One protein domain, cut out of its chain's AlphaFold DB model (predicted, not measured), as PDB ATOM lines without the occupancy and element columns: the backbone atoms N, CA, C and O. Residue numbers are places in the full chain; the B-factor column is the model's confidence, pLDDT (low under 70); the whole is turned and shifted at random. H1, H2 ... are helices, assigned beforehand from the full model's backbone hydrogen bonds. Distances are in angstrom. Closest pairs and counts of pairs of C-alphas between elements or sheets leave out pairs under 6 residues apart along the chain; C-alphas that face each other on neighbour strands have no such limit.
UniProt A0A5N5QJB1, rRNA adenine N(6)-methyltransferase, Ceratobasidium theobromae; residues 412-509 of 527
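This is residues 412 to 509 of the 527 residues of the protein "rRNA adenine N(6)-methyltransferase" of Ceratobasidium theobromae (UniProt A0A5N5QJB1). H5 forms the core of a small body, with H2 crossing it, H4 folded beside it as a hairpin and H3 packed on H2; H1 lies away from these helices, and residues 416 to 432, of which 416 to 418 belong to H1, stick out from the body. The printed part has 98 residues with five named helices, H1 to H5, under half of the residues, and no named strand: all helix, compact, radius of gyration of the C-alphas 14.2 A, spans 42 by 30 by 24 A.

H1 is residues 412 to 418, from C-alpha 412 at (-30.962, -0.860, -8.752). H2 is 438 to 450, 18.4 A; H3 456 to 463; H4 469 to 475; H5 496 to 508, 18.5 A, ending at (-33.730, 16.826, -3.116).

H1 touches no helix. H2, with residues 440 to 445 alone, touches H5 at a steep tilt of 67 degrees; the closest C-alphas, of Trp 441 and Val 503, are 5.9 A apart. H2, with residues 443 to 448 alone, touches H3; the closest C-alphas, Gln 447 and Asn 462, are 5.6 A apart. H4 and H5 are a hairpin; H5 touches H4 with 501 to 506 alone, closest C-alphas Leu 470 and Glu 505, 6.6 A. Every O i to N i+4 pair is within hydrogen-bond range in H5, against 2 of 3 in H1, 8 of 9 in H2, 2 of 3 in H4 and 1 of 4 in H3, where 4 of 5 O i to N i+3 pairs are.

The printed part has no cut; C-alphas 423 and 453, the farthest apart, are 42.7 A apart. The links H1 to H2 and H4 to H5 are long. Residues 420 to 435 have pLDDT under 70.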
ATOM      1  N   THR A 412     -30.668   0.275  -9.647       80.38
ATOM      2  CA  THR A 412     -30.962  -0.860  -8.752       80.38
ATOM      3  C   THR A 412     -30.636  -0.585  -7.283       80.38
ATOM      4  O   THR A 412     -31.272  -1.170  -6.409       80.38
ATOM      5  N   GLU A 413     -29.685   0.304  -6.991       83.50
ATOM      6  CA  GLU A 413     -29.346   0.722  -5.625       83.50
ATOM      7  C   GLU A 413     -30.273   1.854  -5.167       83.50
ATOM      8  O   GLU A 413     -30.858   1.752  -4.090       83.50
ATOM      9  N   ALA A 414     -30.559   2.830  -6.036       81.81
ATOM     10  CA  ALA A 414     -31.522   3.899  -5.757       81.81
ATOM     11  C   ALA A 414     -32.917   3.359  -5.374       81.81
ATOM     12  O   ALA A 414     -33.518   3.806  -4.395       81.81
ATOM     13  N   LYS A 415     -33.411   2.324  -6.073       82.19
ATOM     14  CA  LYS A 415     -34.678   1.649  -5.726       82.19
ATOM     15  C   LYS A 415     -34.674   1.018  -4.325       82.19
ATOM     16  O   LYS A 415     -35.704   1.044  -3.657       82.19
ATOM     17  N   LYS A 416     -33.535   0.493  -3.849       84.25
ATOM     18  CA  LYS A 416     -33.401  -0.088  -2.494       84.25
ATOM     19  C   LYS A 416     -33.417   0.966  -1.384       84.25
ATOM     20  O   LYS A 416     -33.688   0.617  -0.238       84.25
ATOM     21  N   ILE A 417     -33.117   2.226  -1.707       79.50
ATOM     22  CA  ILE A 417     -33.209   3.355  -0.773       79.50
ATOM     23  C   ILE A 417     -34.663   3.831  -0.688       79.50
ATOM     24  O   ILE A 417     -35.207   3.908   0.408       79.50
ATOM     25  N   ILE A 418     -35.315   4.060  -1.835       76.81
ATOM     26  CA  ILE A 418     -36.718   4.515  -1.906       76.81
ATOM     27  C   ILE A 418     -37.682   3.498  -1.268       76.81
ATOM     28  O   ILE A 418     -38.646   3.887  -0.618       76.81
ATOM     29  N   GLY A 419     -37.415   2.196  -1.419       72.06
ATOM     30  CA  GLY A 419     -38.240   1.126  -0.845       72.06
ATOM     31  C   GLY A 419     -38.146   0.957   0.678       72.06
ATOM     32  O   GLY A 419     -38.859   0.118   1.224       72.06
ATOM     33  N   LYS A 420     -37.284   1.710   1.377       68.94
ATOM     34  CA  LYS A 420     -37.270   1.746   2.846       68.94
ATOM     35  C   LYS A 420     -38.142   2.911   3.327       68.94
ATOM     36  O   LYS A 420     -37.905   4.037   2.890       68.94
ATOM     37  N   PRO A 421     -39.106   2.696   4.244       62.78
ATOM     38  CA  PRO A 421     -39.839   3.808   4.837       62.78
ATOM     39  C   PRO A 421     -38.857   4.752   5.543       62.78
ATOM     40  O   PRO A 421     -37.905   4.296   6.183       62.78
ATOM     41  N   LYS A 422     -39.086   6.067   5.440       57.38
ATOM     42  CA  LYS A 422     -38.302   7.078   6.165       57.38
ATOM     43  C   LYS A 422     -38.564   6.961   7.668       57.38
ATOM     44  O   LYS A 422     -39.441   7.631   8.203       57.38
ATOM     45  N   ILE A 423     -37.787   6.120   8.350       57.69
ATOM     46  CA  ILE A 423     -37.703   6.130   9.811       57.69
ATOM     47  C   ILE A 423     -37.092   7.481  10.203       57.69
ATOM     48  O   ILE A 423     -35.968   7.791   9.814       57.69
ATOM     49  N   ALA A 424     -37.852   8.305  10.922       54.09
ATOM     50  CA  ALA A 424     -37.495   9.688  11.230       54.09
ATOM     51  C   ALA A 424     -36.496   9.793  12.403       54.09
ATOM     52  O   ALA A 424     -36.791  10.378  13.442       54.09
ATOM     53  N   THR A 425     -35.303   9.212  12.253       51.47
ATOM     54  CA  THR A 425     -34.201   9.373  13.215       51.47
ATOM     55  C   THR A 425     -33.518  10.725  13.010       51.47
ATOM     56  O   THR A 425     -32.741  10.895  12.071       51.47
ATOM     57  N   ALA A 426     -33.816  11.689  13.884       49.53
ATOM     58  CA  ALA A 426     -33.319  13.066  13.824       49.53
ATOM     59  C   ALA A 426     -31.849  13.199  14.287       49.53
ATOM     60  O   ALA A 426     -31.557  13.799  15.318       49.53
ATOM     61  N   THR A 427     -30.921  12.608  13.532       48.91
ATOM     62  CA  THR A 427     -29.468  12.709  13.762       48.91
ATOM     63  C   THR A 427     -28.773  13.304  12.539       48.91
ATOM     64  O   THR A 427     -28.173  12.588  11.734       48.91
ATOM     65  N   ASP A 428     -28.880  14.625  12.395       50.25
ATOM     66  CA  ASP A 428     -28.163  15.401  11.382       50.25
ATOM     67  C   ASP A 428     -26.636  15.375  11.590       50.25
ATOM     68  O   ASP A 428     -26.139  15.226  12.707       50.25
ATOM     69  N   GLY A 429     -25.882  15.586  10.504       47.97
ATOM     70  CA  GLY A 429     -24.459  15.963  10.563       47.97
ATOM     71  C   GLY A 429     -23.500  15.154   9.684       47.97
ATOM     72  O   GLY A 429     -22.431  15.657   9.349       47.97
ATOM     73  N   ALA A 430     -23.863  13.935   9.273       43.88
ATOM     74  CA  ALA A 430     -22.967  13.039   8.526       43.88
ATOM     75  C   ALA A 430     -23.628  12.336   7.322       43.88
ATOM     76  O   ALA A 430     -23.278  11.202   6.991       43.88
ATOM     77  N   GLU A 431     -24.569  13.000   6.640       47.12
ATOM     78  CA  GLU A 431     -25.068  12.503   5.352       47.12
ATOM     79  C   GLU A 431     -23.934  12.448   4.315       47.12
ATOM     80  O   GLU A 431     -23.430  13.476   3.845       47.12
ATOM     81  N   GLY A 432     -23.561  11.226   3.925       52.44
ATOM     82  CA  GLY A 432     -22.767  10.989   2.725       52.44
ATOM     83  C   GLY A 432     -23.473  11.544   1.485       52.44
ATOM     84  O   GLY A 432     -24.700  11.655   1.448       52.44
ATOM     85  N   LEU A 433     -22.688  11.905   0.468       53.03
ATOM     86  CA  LEU A 433     -23.189  12.480  -0.780       53.03
ATOM     87  C   LEU A 433     -24.243  11.542  -1.402       53.03
ATOM     88  O   LEU A 433     -23.921  10.424  -1.802       53.03
ATOM     89  N   ALA A 434     -25.509  11.970  -1.403       56.44
ATOM     90  CA  ALA A 434     -26.663  11.114  -1.678       56.44
ATOM     91  C   ALA A 434     -26.855  10.911  -3.189       56.44
ATOM     92  O   ALA A 434     -27.794  11.450  -3.777       56.44
ATOM     93  N   SER A 435     -25.930  10.159  -3.790       63.53
ATOM     94  CA  SER A 435     -25.681  10.148  -5.230       63.53
ATOM     95  C   SER A 435     -26.942   9.922  -6.063       63.53
ATOM     96  O   SER A 435     -27.657   8.923  -5.951       63.53
ATOM     97  N   ALA A 436     -27.222  10.886  -6.932       80.31
ATOM     98  CA  ALA A 436     -28.393  10.847  -7.785       80.31
ATOM     99  C   ALA A 436     -28.314   9.755  -8.872       80.31
ATOM    100  O   ALA A 436     -27.239   9.310  -9.283       80.31
ATOM    101  N   THR A 437     -29.481   9.359  -9.390       88.62
ATOM    102  CA  THR A 437     -29.578   8.458 -10.545       88.62
ATOM    103  C   THR A 437     -29.030   9.113 -11.810       88.62
ATOM    104  O   THR A 437     -29.097  10.334 -11.987       88.62
ATOM    105  N   LEU A 438     -28.553   8.275 -12.735       90.38
ATOM    106  CA  LEU A 438     -28.110   8.691 -14.067       90.38
ATOM    107  C   LEU A 438     -29.147   9.574 -14.791       90.38
ATOM    108  O   LEU A 438     -28.775  10.558 -15.415       90.38
ATOM    109  N   GLU A 439     -30.440   9.277 -14.648       90.69
ATOM    110  CA  GLU A 439     -31.549  10.042 -15.244       90.69
ATOM    111  C   GLU A 439     -31.544  11.525 -14.814       90.69
ATOM    112  O   GLU A 439     -31.725  12.416 -15.648       90.69
ATOM    113  N   LYS A 440     -31.271  11.810 -13.530       94.19
ATOM    114  CA  LYS A 440     -31.164  13.186 -13.011       94.19
ATOM    115  C   LYS A 440     -29.867  13.861 -13.464       94.19
ATOM    116  O   LYS A 440     -29.909  15.010 -13.900       94.19
ATOM    117  N   TRP A 441     -28.744  13.137 -13.453       95.12
ATOM    118  CA  TRP A 441     -27.471  13.603 -14.031       95.12
ATOM    119  C   TRP A 441     -27.629  14.005 -15.504       95.12
ATOM    120  O   TRP A 441     -27.172  15.063 -15.934       95.12
ATOM    121  N   ASP A 442     -28.331  13.184 -16.279       93.06
ATOM    122  CA  ASP A 442     -28.592  13.409 -17.692       93.06
ATOM    123  C   ASP A 442     -29.445  14.634 -17.978       93.06
ATOM    124  O   ASP A 442     -29.164  15.345 -18.949       93.06
ATOM    125  N   TYR A 443     -30.487  14.849 -17.173       95.69
ATOM    126  CA  TYR A 443     -31.348  16.018 -17.260       95.69
ATOM    127  C   TYR A 443     -30.557  17.291 -16.950       95.69
ATOM    128  O   TYR A 443     -30.452  18.162 -17.812       95.69
ATOM    129  N   VAL A 444     -29.917  17.351 -15.778       96.94
ATOM    130  CA  VAL A 444     -29.163  18.524 -15.314       96.94
ATOM    131  C   VAL A 444     -28.039  18.887 -16.286       96.94
ATOM    132  O   VAL A 444     -27.954  20.033 -16.725       96.94
ATOM    133  N   LEU A 445     -27.215  17.918 -16.704       97.19
ATOM    134  CA  LEU A 445     -26.140  18.188 -17.662       97.19
ATOM    135  C   LEU A 445     -26.671  18.589 -19.044       97.19
ATOM    136  O   LEU A 445     -26.042  19.404 -19.709       97.19
ATOM    137  N   ARG A 446     -27.810  18.046 -19.498       95.50
ATOM    138  CA  ARG A 446     -28.429  18.459 -20.771       95.50
ATOM    139  C   ARG A 446     -28.872  19.919 -20.697       95.50
ATOM    140  O   ARG A 446     -28.490  20.688 -21.570       95.50
ATOM    141  N   GLN A 447     -29.602  20.299 -19.650       97.12
ATOM    142  CA  GLN A 447     -30.150  21.648 -19.507       97.12
ATOM    143  C   GLN A 447     -29.075  22.722 -19.297       97.12
ATOM    144  O   GLN A 447     -29.125  23.780 -19.926       97.12
ATOM    145  N   LEU A 448     -28.068  22.449 -18.459       97.88
ATOM    146  CA  LEU A 448     -27.003  23.417 -18.180       97.88
ATOM    147  C   LEU A 448     -26.055  23.604 -19.376       97.88
ATOM    148  O   LEU A 448     -25.663  24.734 -19.665       97.88
ATOM    149  N   PHE A 449     -25.711  22.543 -20.122       97.56
ATOM    150  CA  PHE A 449     -24.808  22.673 -21.277       97.56
ATOM    151  C   PHE A 449     -25.442  23.322 -22.523       97.56
ATOM    152  O   PHE A 449     -24.690  23.678 -23.433       97.56
ATOM    153  N   ILE A 450     -26.760  23.572 -22.554       96.69
ATOM    154  CA  ILE A 450     -27.372  24.507 -23.524       96.69
ATOM    155  C   ILE A 450     -26.742  25.900 -23.362       96.69
ATOM    156  O   ILE A 450     -26.367  26.541 -24.339       96.69
ATOM    157  N   LEU A 451     -26.552  26.338 -22.115       97.62
ATOM    158  CA  LEU A 451     -25.979  27.635 -21.755       97.62
ATOM    159  C   LEU A 451     -24.540  27.488 -21.232       97.62
ATOM    160  O   LEU A 451     -24.157  28.122 -20.251       97.62
ATOM    161  N   LYS A 452     -23.716  26.650 -21.886       97.44
ATOM    162  CA  LYS A 452     -22.395  26.246 -21.358       97.44
ATOM    163  C   LYS A 452     -21.433  27.400 -21.025       97.44
ATOM    164  O   LYS A 452     -20.585  27.237 -20.158       97.44
ATOM    165  N   SER A 453     -21.556  28.545 -21.698       97.94
ATOM    166  CA  SER A 453     -20.712  29.735 -21.476       97.94
ATOM    167  C   SER A 453     -21.312  30.743 -20.483       97.94
ATOM    168  O   SER A 453     -20.697  31.769 -20.207       97.94
ATOM    169  N   THR A 454     -22.513  30.486 -19.963       98.44
ATOM    170  CA  THR A 454     -23.249  31.393 -19.073       98.44
ATOM    171  C   THR A 454     -22.958  31.051 -17.607       98.44
ATOM    172  O   THR A 454     -22.901  29.862 -17.277       98.44
ATOM    173  N   PRO A 455     -22.801  32.048 -16.707       98.62
ATOM    174  CA  PRO A 455     -22.694  31.829 -15.264       98.62
ATOM    175  C   PRO A 455     -23.812  30.944 -14.704       98.62
ATOM    176  O   PRO A 455     -24.986  31.131 -15.044       98.62
ATOM    177  N   LEU A 456     -23.458  30.004 -13.823       98.56
ATOM    178  CA  LEU A 456     -24.401  29.050 -13.228       98.56
ATOM    179  C   LEU A 456     -25.585  29.747 -12.534       98.56
ATOM    180  O   LEU A 456     -26.713  29.285 -12.672       98.56
ATOM    181  N   GLU A 457     -25.360  30.888 -11.872       98.38
ATOM    182  CA  GLU A 457     -26.406  31.707 -11.228       98.38
ATOM    183  C   GLU A 457     -27.566  32.086 -12.175       98.38
ATOM    184  O   GLU A 457     -28.692  32.284 -11.721       98.38
ATOM    185  N   LYS A 458     -27.307  32.150 -13.491       98.31
ATOM    186  CA  LYS A 458     -28.305  32.428 -14.537       98.31
ATOM    187  C   LYS A 458     -28.744  31.147 -15.246       98.31
ATOM    188  O   LYS A 458     -29.935  30.942 -15.453       98.31
ATOM    189  N   ALA A 459     -27.795  30.268 -15.580       98.25
ATOM    190  CA  ALA A 459     -28.066  29.027 -16.307       98.25
ATOM    191  C   ALA A 459     -28.940  28.027 -15.524       98.25
ATOM    192  O   ALA A 459     -29.617  27.202 -16.137       98.25
ATOM    193  N   ILE A 460     -28.967  28.106 -14.187       98.38
ATOM    194  CA  ILE A 460     -29.730  27.183 -13.333       98.38
ATOM    195  C   ILE A 460     -31.245  27.211 -13.586       98.38
ATOM    196  O   ILE A 460     -31.909  26.209 -13.343       98.38
ATOM    197  N   GLN A 461     -31.795  28.306 -14.130       97.88
ATOM    198  CA  GLN A 461     -33.229  28.412 -14.446       97.88
ATOM    199  C   GLN A 461     -33.687  27.407 -15.518       97.88
ATOM    200  O   GLN A 461     -34.850  27.013 -15.529       97.88
ATOM    201  N   ASN A 462     -32.772  26.902 -16.357       97.06
ATOM    202  CA  ASN A 462     -33.076  25.842 -17.324       97.06
ATOM    203  C   ASN A 462     -33.432  24.492 -16.658       97.06
ATOM    204  O   ASN A 462     -33.865  23.573 -17.350       97.06
ATOM    205  N   LEU A 463     -33.243  24.339 -15.340       96.94
ATOM    206  CA  LEU A 463     -33.649  23.138 -14.595       96.94
ATOM    207  C   LEU A 463     -35.146  23.107 -14.238       96.94
ATOM    208  O   LEU A 463     -35.621  22.079 -13.758       96.94
ATOM    209  N   GLY A 464     -35.876  24.209 -14.442       96.12
ATOM    210  CA  GLY A 464     -37.303  24.327 -14.147       96.12
ATOM    211  C   GLY A 464     -37.662  25.611 -13.392       96.12
ATOM    212  O   GLY A 464     -36.800  26.317 -12.865       96.12
ATOM    213  N   ALA A 465     -38.961  25.909 -13.319       96.56
ATOM    214  CA  ALA A 465     -39.467  27.096 -12.637       96.56
ATOM    215  C   ALA A 465     -39.053  27.117 -11.152       96.56
ATOM    216  O   ALA A 465     -39.269  26.157 -10.417       96.56
ATOM    217  N   GLY A 466     -38.451  28.222 -10.701       96.81
ATOM    218  CA  GLY A 466     -38.002  28.386  -9.313       96.81
ATOM    219  C   GLY A 466     -36.647  27.744  -8.977       96.81
ATOM    220  O   GLY A 466     -36.261  27.737  -7.804       96.81
ATOM    221  N   ALA A 467     -35.890  27.245  -9.962       97.88
ATOM    222  CA  ALA A 467     -34.585  26.609  -9.739       97.88
ATOM    223  C   ALA A 467     -33.518  27.542  -9.119       97.88
ATOM    224  O   ALA A 467     -32.546  27.060  -8.538       97.88
ATOM    225  N   SER A 468     -33.717  28.868  -9.119       97.69
ATOM    226  CA  SER A 468     -32.928  29.811  -8.298       97.69
ATOM    227  C   SER A 468     -32.900  29.458  -6.807       97.69
ATOM    228  O   SER A 468     -31.922  29.776  -6.131       97.69
ATOM    229  N   THR A 469     -33.922  28.774  -6.282       97.50
ATOM    230  CA  THR A 469     -33.948  28.305  -4.881       97.50
ATOM    231  C   THR A 469     -32.785  27.362  -4.544       97.50
ATOM    232  O   THR A 469     -32.308  27.365  -3.407       97.50
ATOM    233  N   LEU A 470     -32.255  26.636  -5.536       97.38
ATOM    234  CA  LEU A 470     -31.082  25.772  -5.394       97.38
ATOM    235  C   LEU A 470     -29.804  26.564  -5.093       97.38
ATOM    236  O   LEU A 470     -28.944  26.068  -4.373       97.38
ATOM    237  N   LEU A 471     -29.671  27.809  -5.570       97.81
ATOM    238  CA  LEU A 471     -28.453  28.609  -5.373       97.81
ATOM    239  C   LEU A 471     -28.134  28.785  -3.881       97.81
ATOM    240  O   LEU A 471     -26.995  28.573  -3.471       97.81
ATOM    241  N   ARG A 472     -29.149  29.031  -3.037       96.88
ATOM    242  CA  ARG A 472     -28.982  29.112  -1.572       96.88
ATOM    243  C   ARG A 472     -28.490  27.793  -0.952       96.88
ATOM    244  O   ARG A 472     -27.805  27.832   0.065       96.88
ATOM    245  N   LYS A 473     -28.791  26.637  -1.552       96.75
ATOM    246  CA  LYS A 473     -28.301  25.311  -1.121       96.75
ATOM    247  C   LYS A 473     -26.898  24.971  -1.648       96.75
ATOM    248  O   LYS A 473     -26.258  24.047  -1.139       96.75
ATOM    249  N   LEU A 474     -26.411  25.723  -2.636       96.94
ATOM    250  CA  LEU A 474     -25.077  25.584  -3.228       96.94
ATOM    251  C   LEU A 474     -24.048  26.570  -2.643       96.94
ATOM    252  O   LEU A 474     -22.859  26.262  -2.660       96.94
ATOM    253  N   THR A 475     -24.483  27.726  -2.121       96.88
ATOM    254  CA  THR A 475     -23.594  28.799  -1.617       96.88
ATOM    255  C   THR A 475     -23.932  29.342  -0.226       96.88
ATOM    256  O   THR A 475     -23.231  30.232   0.254       96.88
ATOM    257  N   GLY A 476     -24.992  28.848   0.423       94.12
ATOM    258  CA  GLY A 476     -25.441  29.346   1.727       94.12
ATOM    259  C   GLY A 476     -24.385  29.235   2.839       94.12
ATOM    260  O   GLY A 476     -23.457  28.426   2.730       94.12
ATOM    261  N   PRO A 477     -24.525  30.010   3.933       95.00
ATOM    262  CA  PRO A 477     -23.574  29.987   5.048       95.00
ATOM    263  C   PRO A 477     -23.441  28.583   5.654       95.00
ATOM    264  O   PRO A 477     -22.334  28.160   5.972       95.00
ATOM    265  N   ASP A 478     -24.555  27.846   5.693       93.56
ATOM    266  CA  ASP A 478     -24.692  26.474   6.196       93.56
ATOM    267  C   ASP A 478     -23.924  25.426   5.360       93.56
ATOM    268  O   ASP A 478     -23.763  24.282   5.781       93.56
ATOM    269  N   VAL A 479     -23.463  25.790   4.156       91.62
ATOM    270  CA  VAL A 479     -22.654  24.925   3.285       91.62
ATOM    271  C   VAL A 479     -21.173  25.110   3.644       91.62
ATOM    272  O   VAL A 479     -20.686  26.243   3.546       91.62
ATOM    273  N   PRO A 480     -20.432  24.043   4.009       93.62
ATOM    274  CA  PRO A 480     -18.980  24.093   4.197       93.62
ATOM    275  C   PRO A 480     -18.258  24.646   2.964       93.62
ATOM    276  O   PRO A 480     -18.656  24.361   1.836       93.62
ATOM    277  N   GLU A 481     -17.215  25.451   3.165       93.44
ATOM    278  CA  GLU A 481     -16.567  26.214   2.085       93.44
ATOM    279  C   GLU A 481     -15.955  25.322   0.991       93.44
ATOM    280  O   GLU A 481     -16.063  25.640  -0.191       93.44
ATOM    281  N   ASP A 482     -15.435  24.152   1.364       91.81
ATOM    282  CA  ASP A 482     -14.942  23.103   0.462       91.81
ATOM    283  C   ASP A 482     -16.043  22.454  -0.402       91.81
ATOM    284  O   ASP A 482     -15.742  21.811  -1.408       91.81
ATOM    285  N   ARG A 483     -17.318  22.637  -0.032       91.00
ATOM    286  CA  ARG A 483     -18.507  22.107  -0.722       91.00
ATOM    287  C   ARG A 483     -19.355  23.188  -1.408       91.00
ATOM    288  O   ARG A 483     -20.434  22.864  -1.916       91.00
ATOM    289  N   ARG A 484     -18.911  24.453  -1.416       96.44
ATOM    290  CA  ARG A 484     -19.606  25.560  -2.096       96.44
ATOM    291  C   ARG A 484     -19.287  25.571  -3.589       96.44
ATOM    292  O   ARG A 484     -18.126  25.623  -3.980       96.44
ATOM    293  N   VAL A 485     -20.325  25.598  -4.422       97.38
ATOM    294  CA  VAL A 485     -20.171  25.719  -5.883       97.38
ATOM    295  C   VAL A 485     -20.011  27.191  -6.255       97.38
ATOM    296  O   VAL A 485     -20.809  28.031  -5.834       97.38
ATOM    297  N   ASN A 486     -19.020  27.533  -7.081       97.81
ATOM    298  CA  ASN A 486     -18.856  28.910  -7.553       97.81
ATOM    299  C   ASN A 486     -19.916  29.260  -8.613       97.81
ATOM    300  O   ASN A 486     -19.701  29.079  -9.809       97.81
ATOM    301  N   ILE A 487     -21.051  29.812  -8.179       98.31
ATOM    302  CA  ILE A 487     -22.185  30.147  -9.060       98.31
ATOM    303  C   ILE A 487     -21.884  31.238 -10.106       98.31
ATOM    304  O   ILE A 487     -22.634  31.371 -11.073       98.31
ATOM    305  N   LYS A 488     -20.788  31.993  -9.948       98.31
ATOM    306  CA  LYS A 488     -20.339  33.005 -10.923       98.31
ATOM    307  C   LYS A 488     -19.511  32.402 -12.061       98.31
ATOM    308  O   LYS A 488     -19.364  33.036 -13.104       98.31
ATOM    309  N   SER A 489     -18.984  31.188 -11.884       98.19
ATOM    310  CA  SER A 489     -18.323  30.442 -12.956       98.19
ATOM    311  C   SER A 489     -19.310  30.122 -14.086       98.19
ATOM    312  O   SER A 489     -20.456  29.754 -13.798       98.19
ATOM    313  N   PRO A 490     -18.896  30.193 -15.366       98.31
ATOM    314  CA  PRO A 490     -19.691  29.649 -16.458       98.31
ATOM    315  C   PRO A 490     -19.811  28.127 -16.319       98.31
ATOM    316  O   PRO A 490     -18.919  27.478 -15.769       98.31
ATOM    317  N   VAL A 491     -20.891  27.541 -16.837       98.44
ATOM    318  CA  VAL A 491     -21.155  26.093 -16.717       98.44
ATOM    319  C   VAL A 491     -19.982  25.228 -17.215       98.44
ATOM    320  O   VAL A 491     -19.671  24.212 -16.599       98.44
ATOM    321  N   ASN A 492     -19.267  25.627 -18.273       97.81
ATOM    322  CA  ASN A 492     -18.096  24.894 -18.769       97.81
ATOM    323  C   ASN A 492     -16.829  25.045 -17.900       97.81
ATOM    324  O   ASN A 492     -15.840  24.369 -18.169       97.81
ATOM    325  N   ALA A 493     -16.823  25.889 -16.867       98.06
ATOM    326  CA  ALA A 493     -15.748  25.958 -15.873       98.06
ATOM    327  C   ALA A 493     -15.988  25.047 -14.655       98.06
ATOM    328  O   ALA A 493     -15.079  24.869 -13.843       98.06
ATOM    329  N   LEU A 494     -17.190  24.479 -14.518       98.06
ATOM    330  CA  LEU A 494     -17.555  23.608 -13.404       98.06
ATOM    331  C   LEU A 494     -16.872  22.234 -13.517       98.06
ATOM    332  O   LEU A 494     -16.736  21.651 -14.604       98.06
ATOM    333  N   LYS A 495     -16.448  21.714 -12.365       97.12
ATOM    334  CA  LYS A 495     -15.833  20.394 -12.212       97.12
ATOM    335  C   LYS A 495     -16.895  19.320 -11.990       97.12
ATOM    336  O   LYS A 495     -18.060  19.613 -11.722       97.12
ATOM    337  N   VAL A 496     -16.485  18.058 -12.054       96.75
ATOM    338  CA  VAL A 496     -17.367  16.918 -11.780       96.75
ATOM    339  C   VAL A 496     -17.960  16.954 -10.362       96.75
ATOM    340  O   VAL A 496     -19.120  16.584 -10.177       96.75
ATOM    341  N   GLU A 497     -17.216  17.464  -9.376       95.56
ATOM    342  CA  GLU A 497     -17.683  17.621  -7.996       95.56
ATOM    343  C   GLU A 497     -18.753  18.724  -7.861       95.56
ATOM    344  O   GLU A 497     -19.737  18.538  -7.141       95.56
ATOM    345  N   ASP A 498     -18.615  19.832  -8.606       97.25
ATOM    346  CA  ASP A 498     -19.634  20.890  -8.684       97.25
ATOM    347  C   ASP A 498     -20.938  20.334  -9.275       97.25
ATOM    348  O   ASP A 498     -22.022  20.537  -8.726       97.25
ATOM    349  N   PHE A 499     -20.838  19.585 -10.382       97.62
ATOM    350  CA  PHE A 499     -22.002  18.960 -11.010       97.62
ATOM    351  C   PHE A 499     -22.668  17.930 -10.099       97.62
ATOM    352  O   PHE A 499     -23.889  17.963  -9.986       97.62
ATOM    353  N   ALA A 500     -21.911  17.088  -9.389       95.50
ATOM    354  CA  ALA A 500     -22.480  16.164  -8.408       95.50
ATOM    355  C   ALA A 500     -23.327  16.908  -7.362       95.50
ATOM    356  O   ALA A 500     -24.510  16.613  -7.199       95.50
ATOM    357  N   ARG A 501     -22.762  17.963  -6.757       95.44
ATOM    358  CA  ARG A 501     -23.453  18.805  -5.772       95.44
ATOM    359  C   ARG A 501     -24.749  19.420  -6.325       95.44
ATOM    360  O   ARG A 501     -25.747  19.460  -5.605       95.44
ATOM    361  N   ILE A 502     -24.753  19.871  -7.584       97.12
ATOM    362  CA  ILE A 502     -25.949  20.411  -8.258       97.12
ATOM    363  C   ILE A 502     -27.005  19.318  -8.475       97.12
ATOM    364  O   ILE A 502     -28.181  19.555  -8.204       97.12
ATOM    365  N   VAL A 503     -26.614  18.126  -8.944       96.25
ATOM    366  CA  VAL A 503     -27.564  17.033  -9.212       96.25
ATOM    367  C   VAL A 503     -28.161  16.483  -7.909       96.25
ATOM    368  O   VAL A 503     -29.337  16.126  -7.899       96.25
ATOM    369  N   ASP A 504     -27.419  16.470  -6.799       93.50
ATOM    370  CA  ASP A 504     -27.940  16.044  -5.492       93.50
ATOM    371  C   ASP A 504     -28.964  17.036  -4.913       93.50
ATOM    372  O   ASP A 504     -30.007  16.625  -4.402       93.50
ATOM    373  N   GLU A 505     -28.718  18.348  -5.013       96.31
ATOM    374  CA  GLU A 505     -29.709  19.352  -4.594       96.31
ATOM    375  C   GLU A 505     -30.923  19.358  -5.532       96.31
ATOM    376  O   GLU A 505     -32.053  19.391  -5.051       96.31
ATOM    377  N   PHE A 506     -30.729  19.194  -6.846       96.50
ATOM    378  CA  PHE A 506     -31.825  18.939  -7.788       96.50
ATOM    379  C   PHE A 506     -32.573  17.630  -7.468       96.50
ATOM    380  O   PHE A 506     -33.787  17.554  -7.633       96.50
ATOM    381  N   HIS A 507     -31.896  16.596  -6.952       93.56
ATOM    382  CA  HIS A 507     -32.562  15.372  -6.509       93.56
ATOM    383  C   HIS A 507     -33.486  15.630  -5.316       93.56
ATOM    384  O   HIS A 507     -34.570  15.049  -5.275       93.56
ATOM    385  N   ARG A 508     -33.044  16.470  -4.371       92.88
ATOM    386  CA  ARG A 508     -33.730  16.826  -3.116       92.88
ATOM    387  C   ARG A 508     -34.799  17.916  -3.281       92.88
ATOM    388  O   ARG A 508     -35.553  18.166  -2.343       92.88
ATOM    389  N   TRP A 509     -34.858  18.572  -4.436       96.00
ATOM    390  CA  TRP A 509     -35.746  19.701  -4.710       96.00
ATOM    391  C   TRP A 509     -37.205  19.237  -4.896       96.00
ATOM    392  O   TRP A 509     -37.477  18.480  -5.827       96.00
TER     393      TRP A 509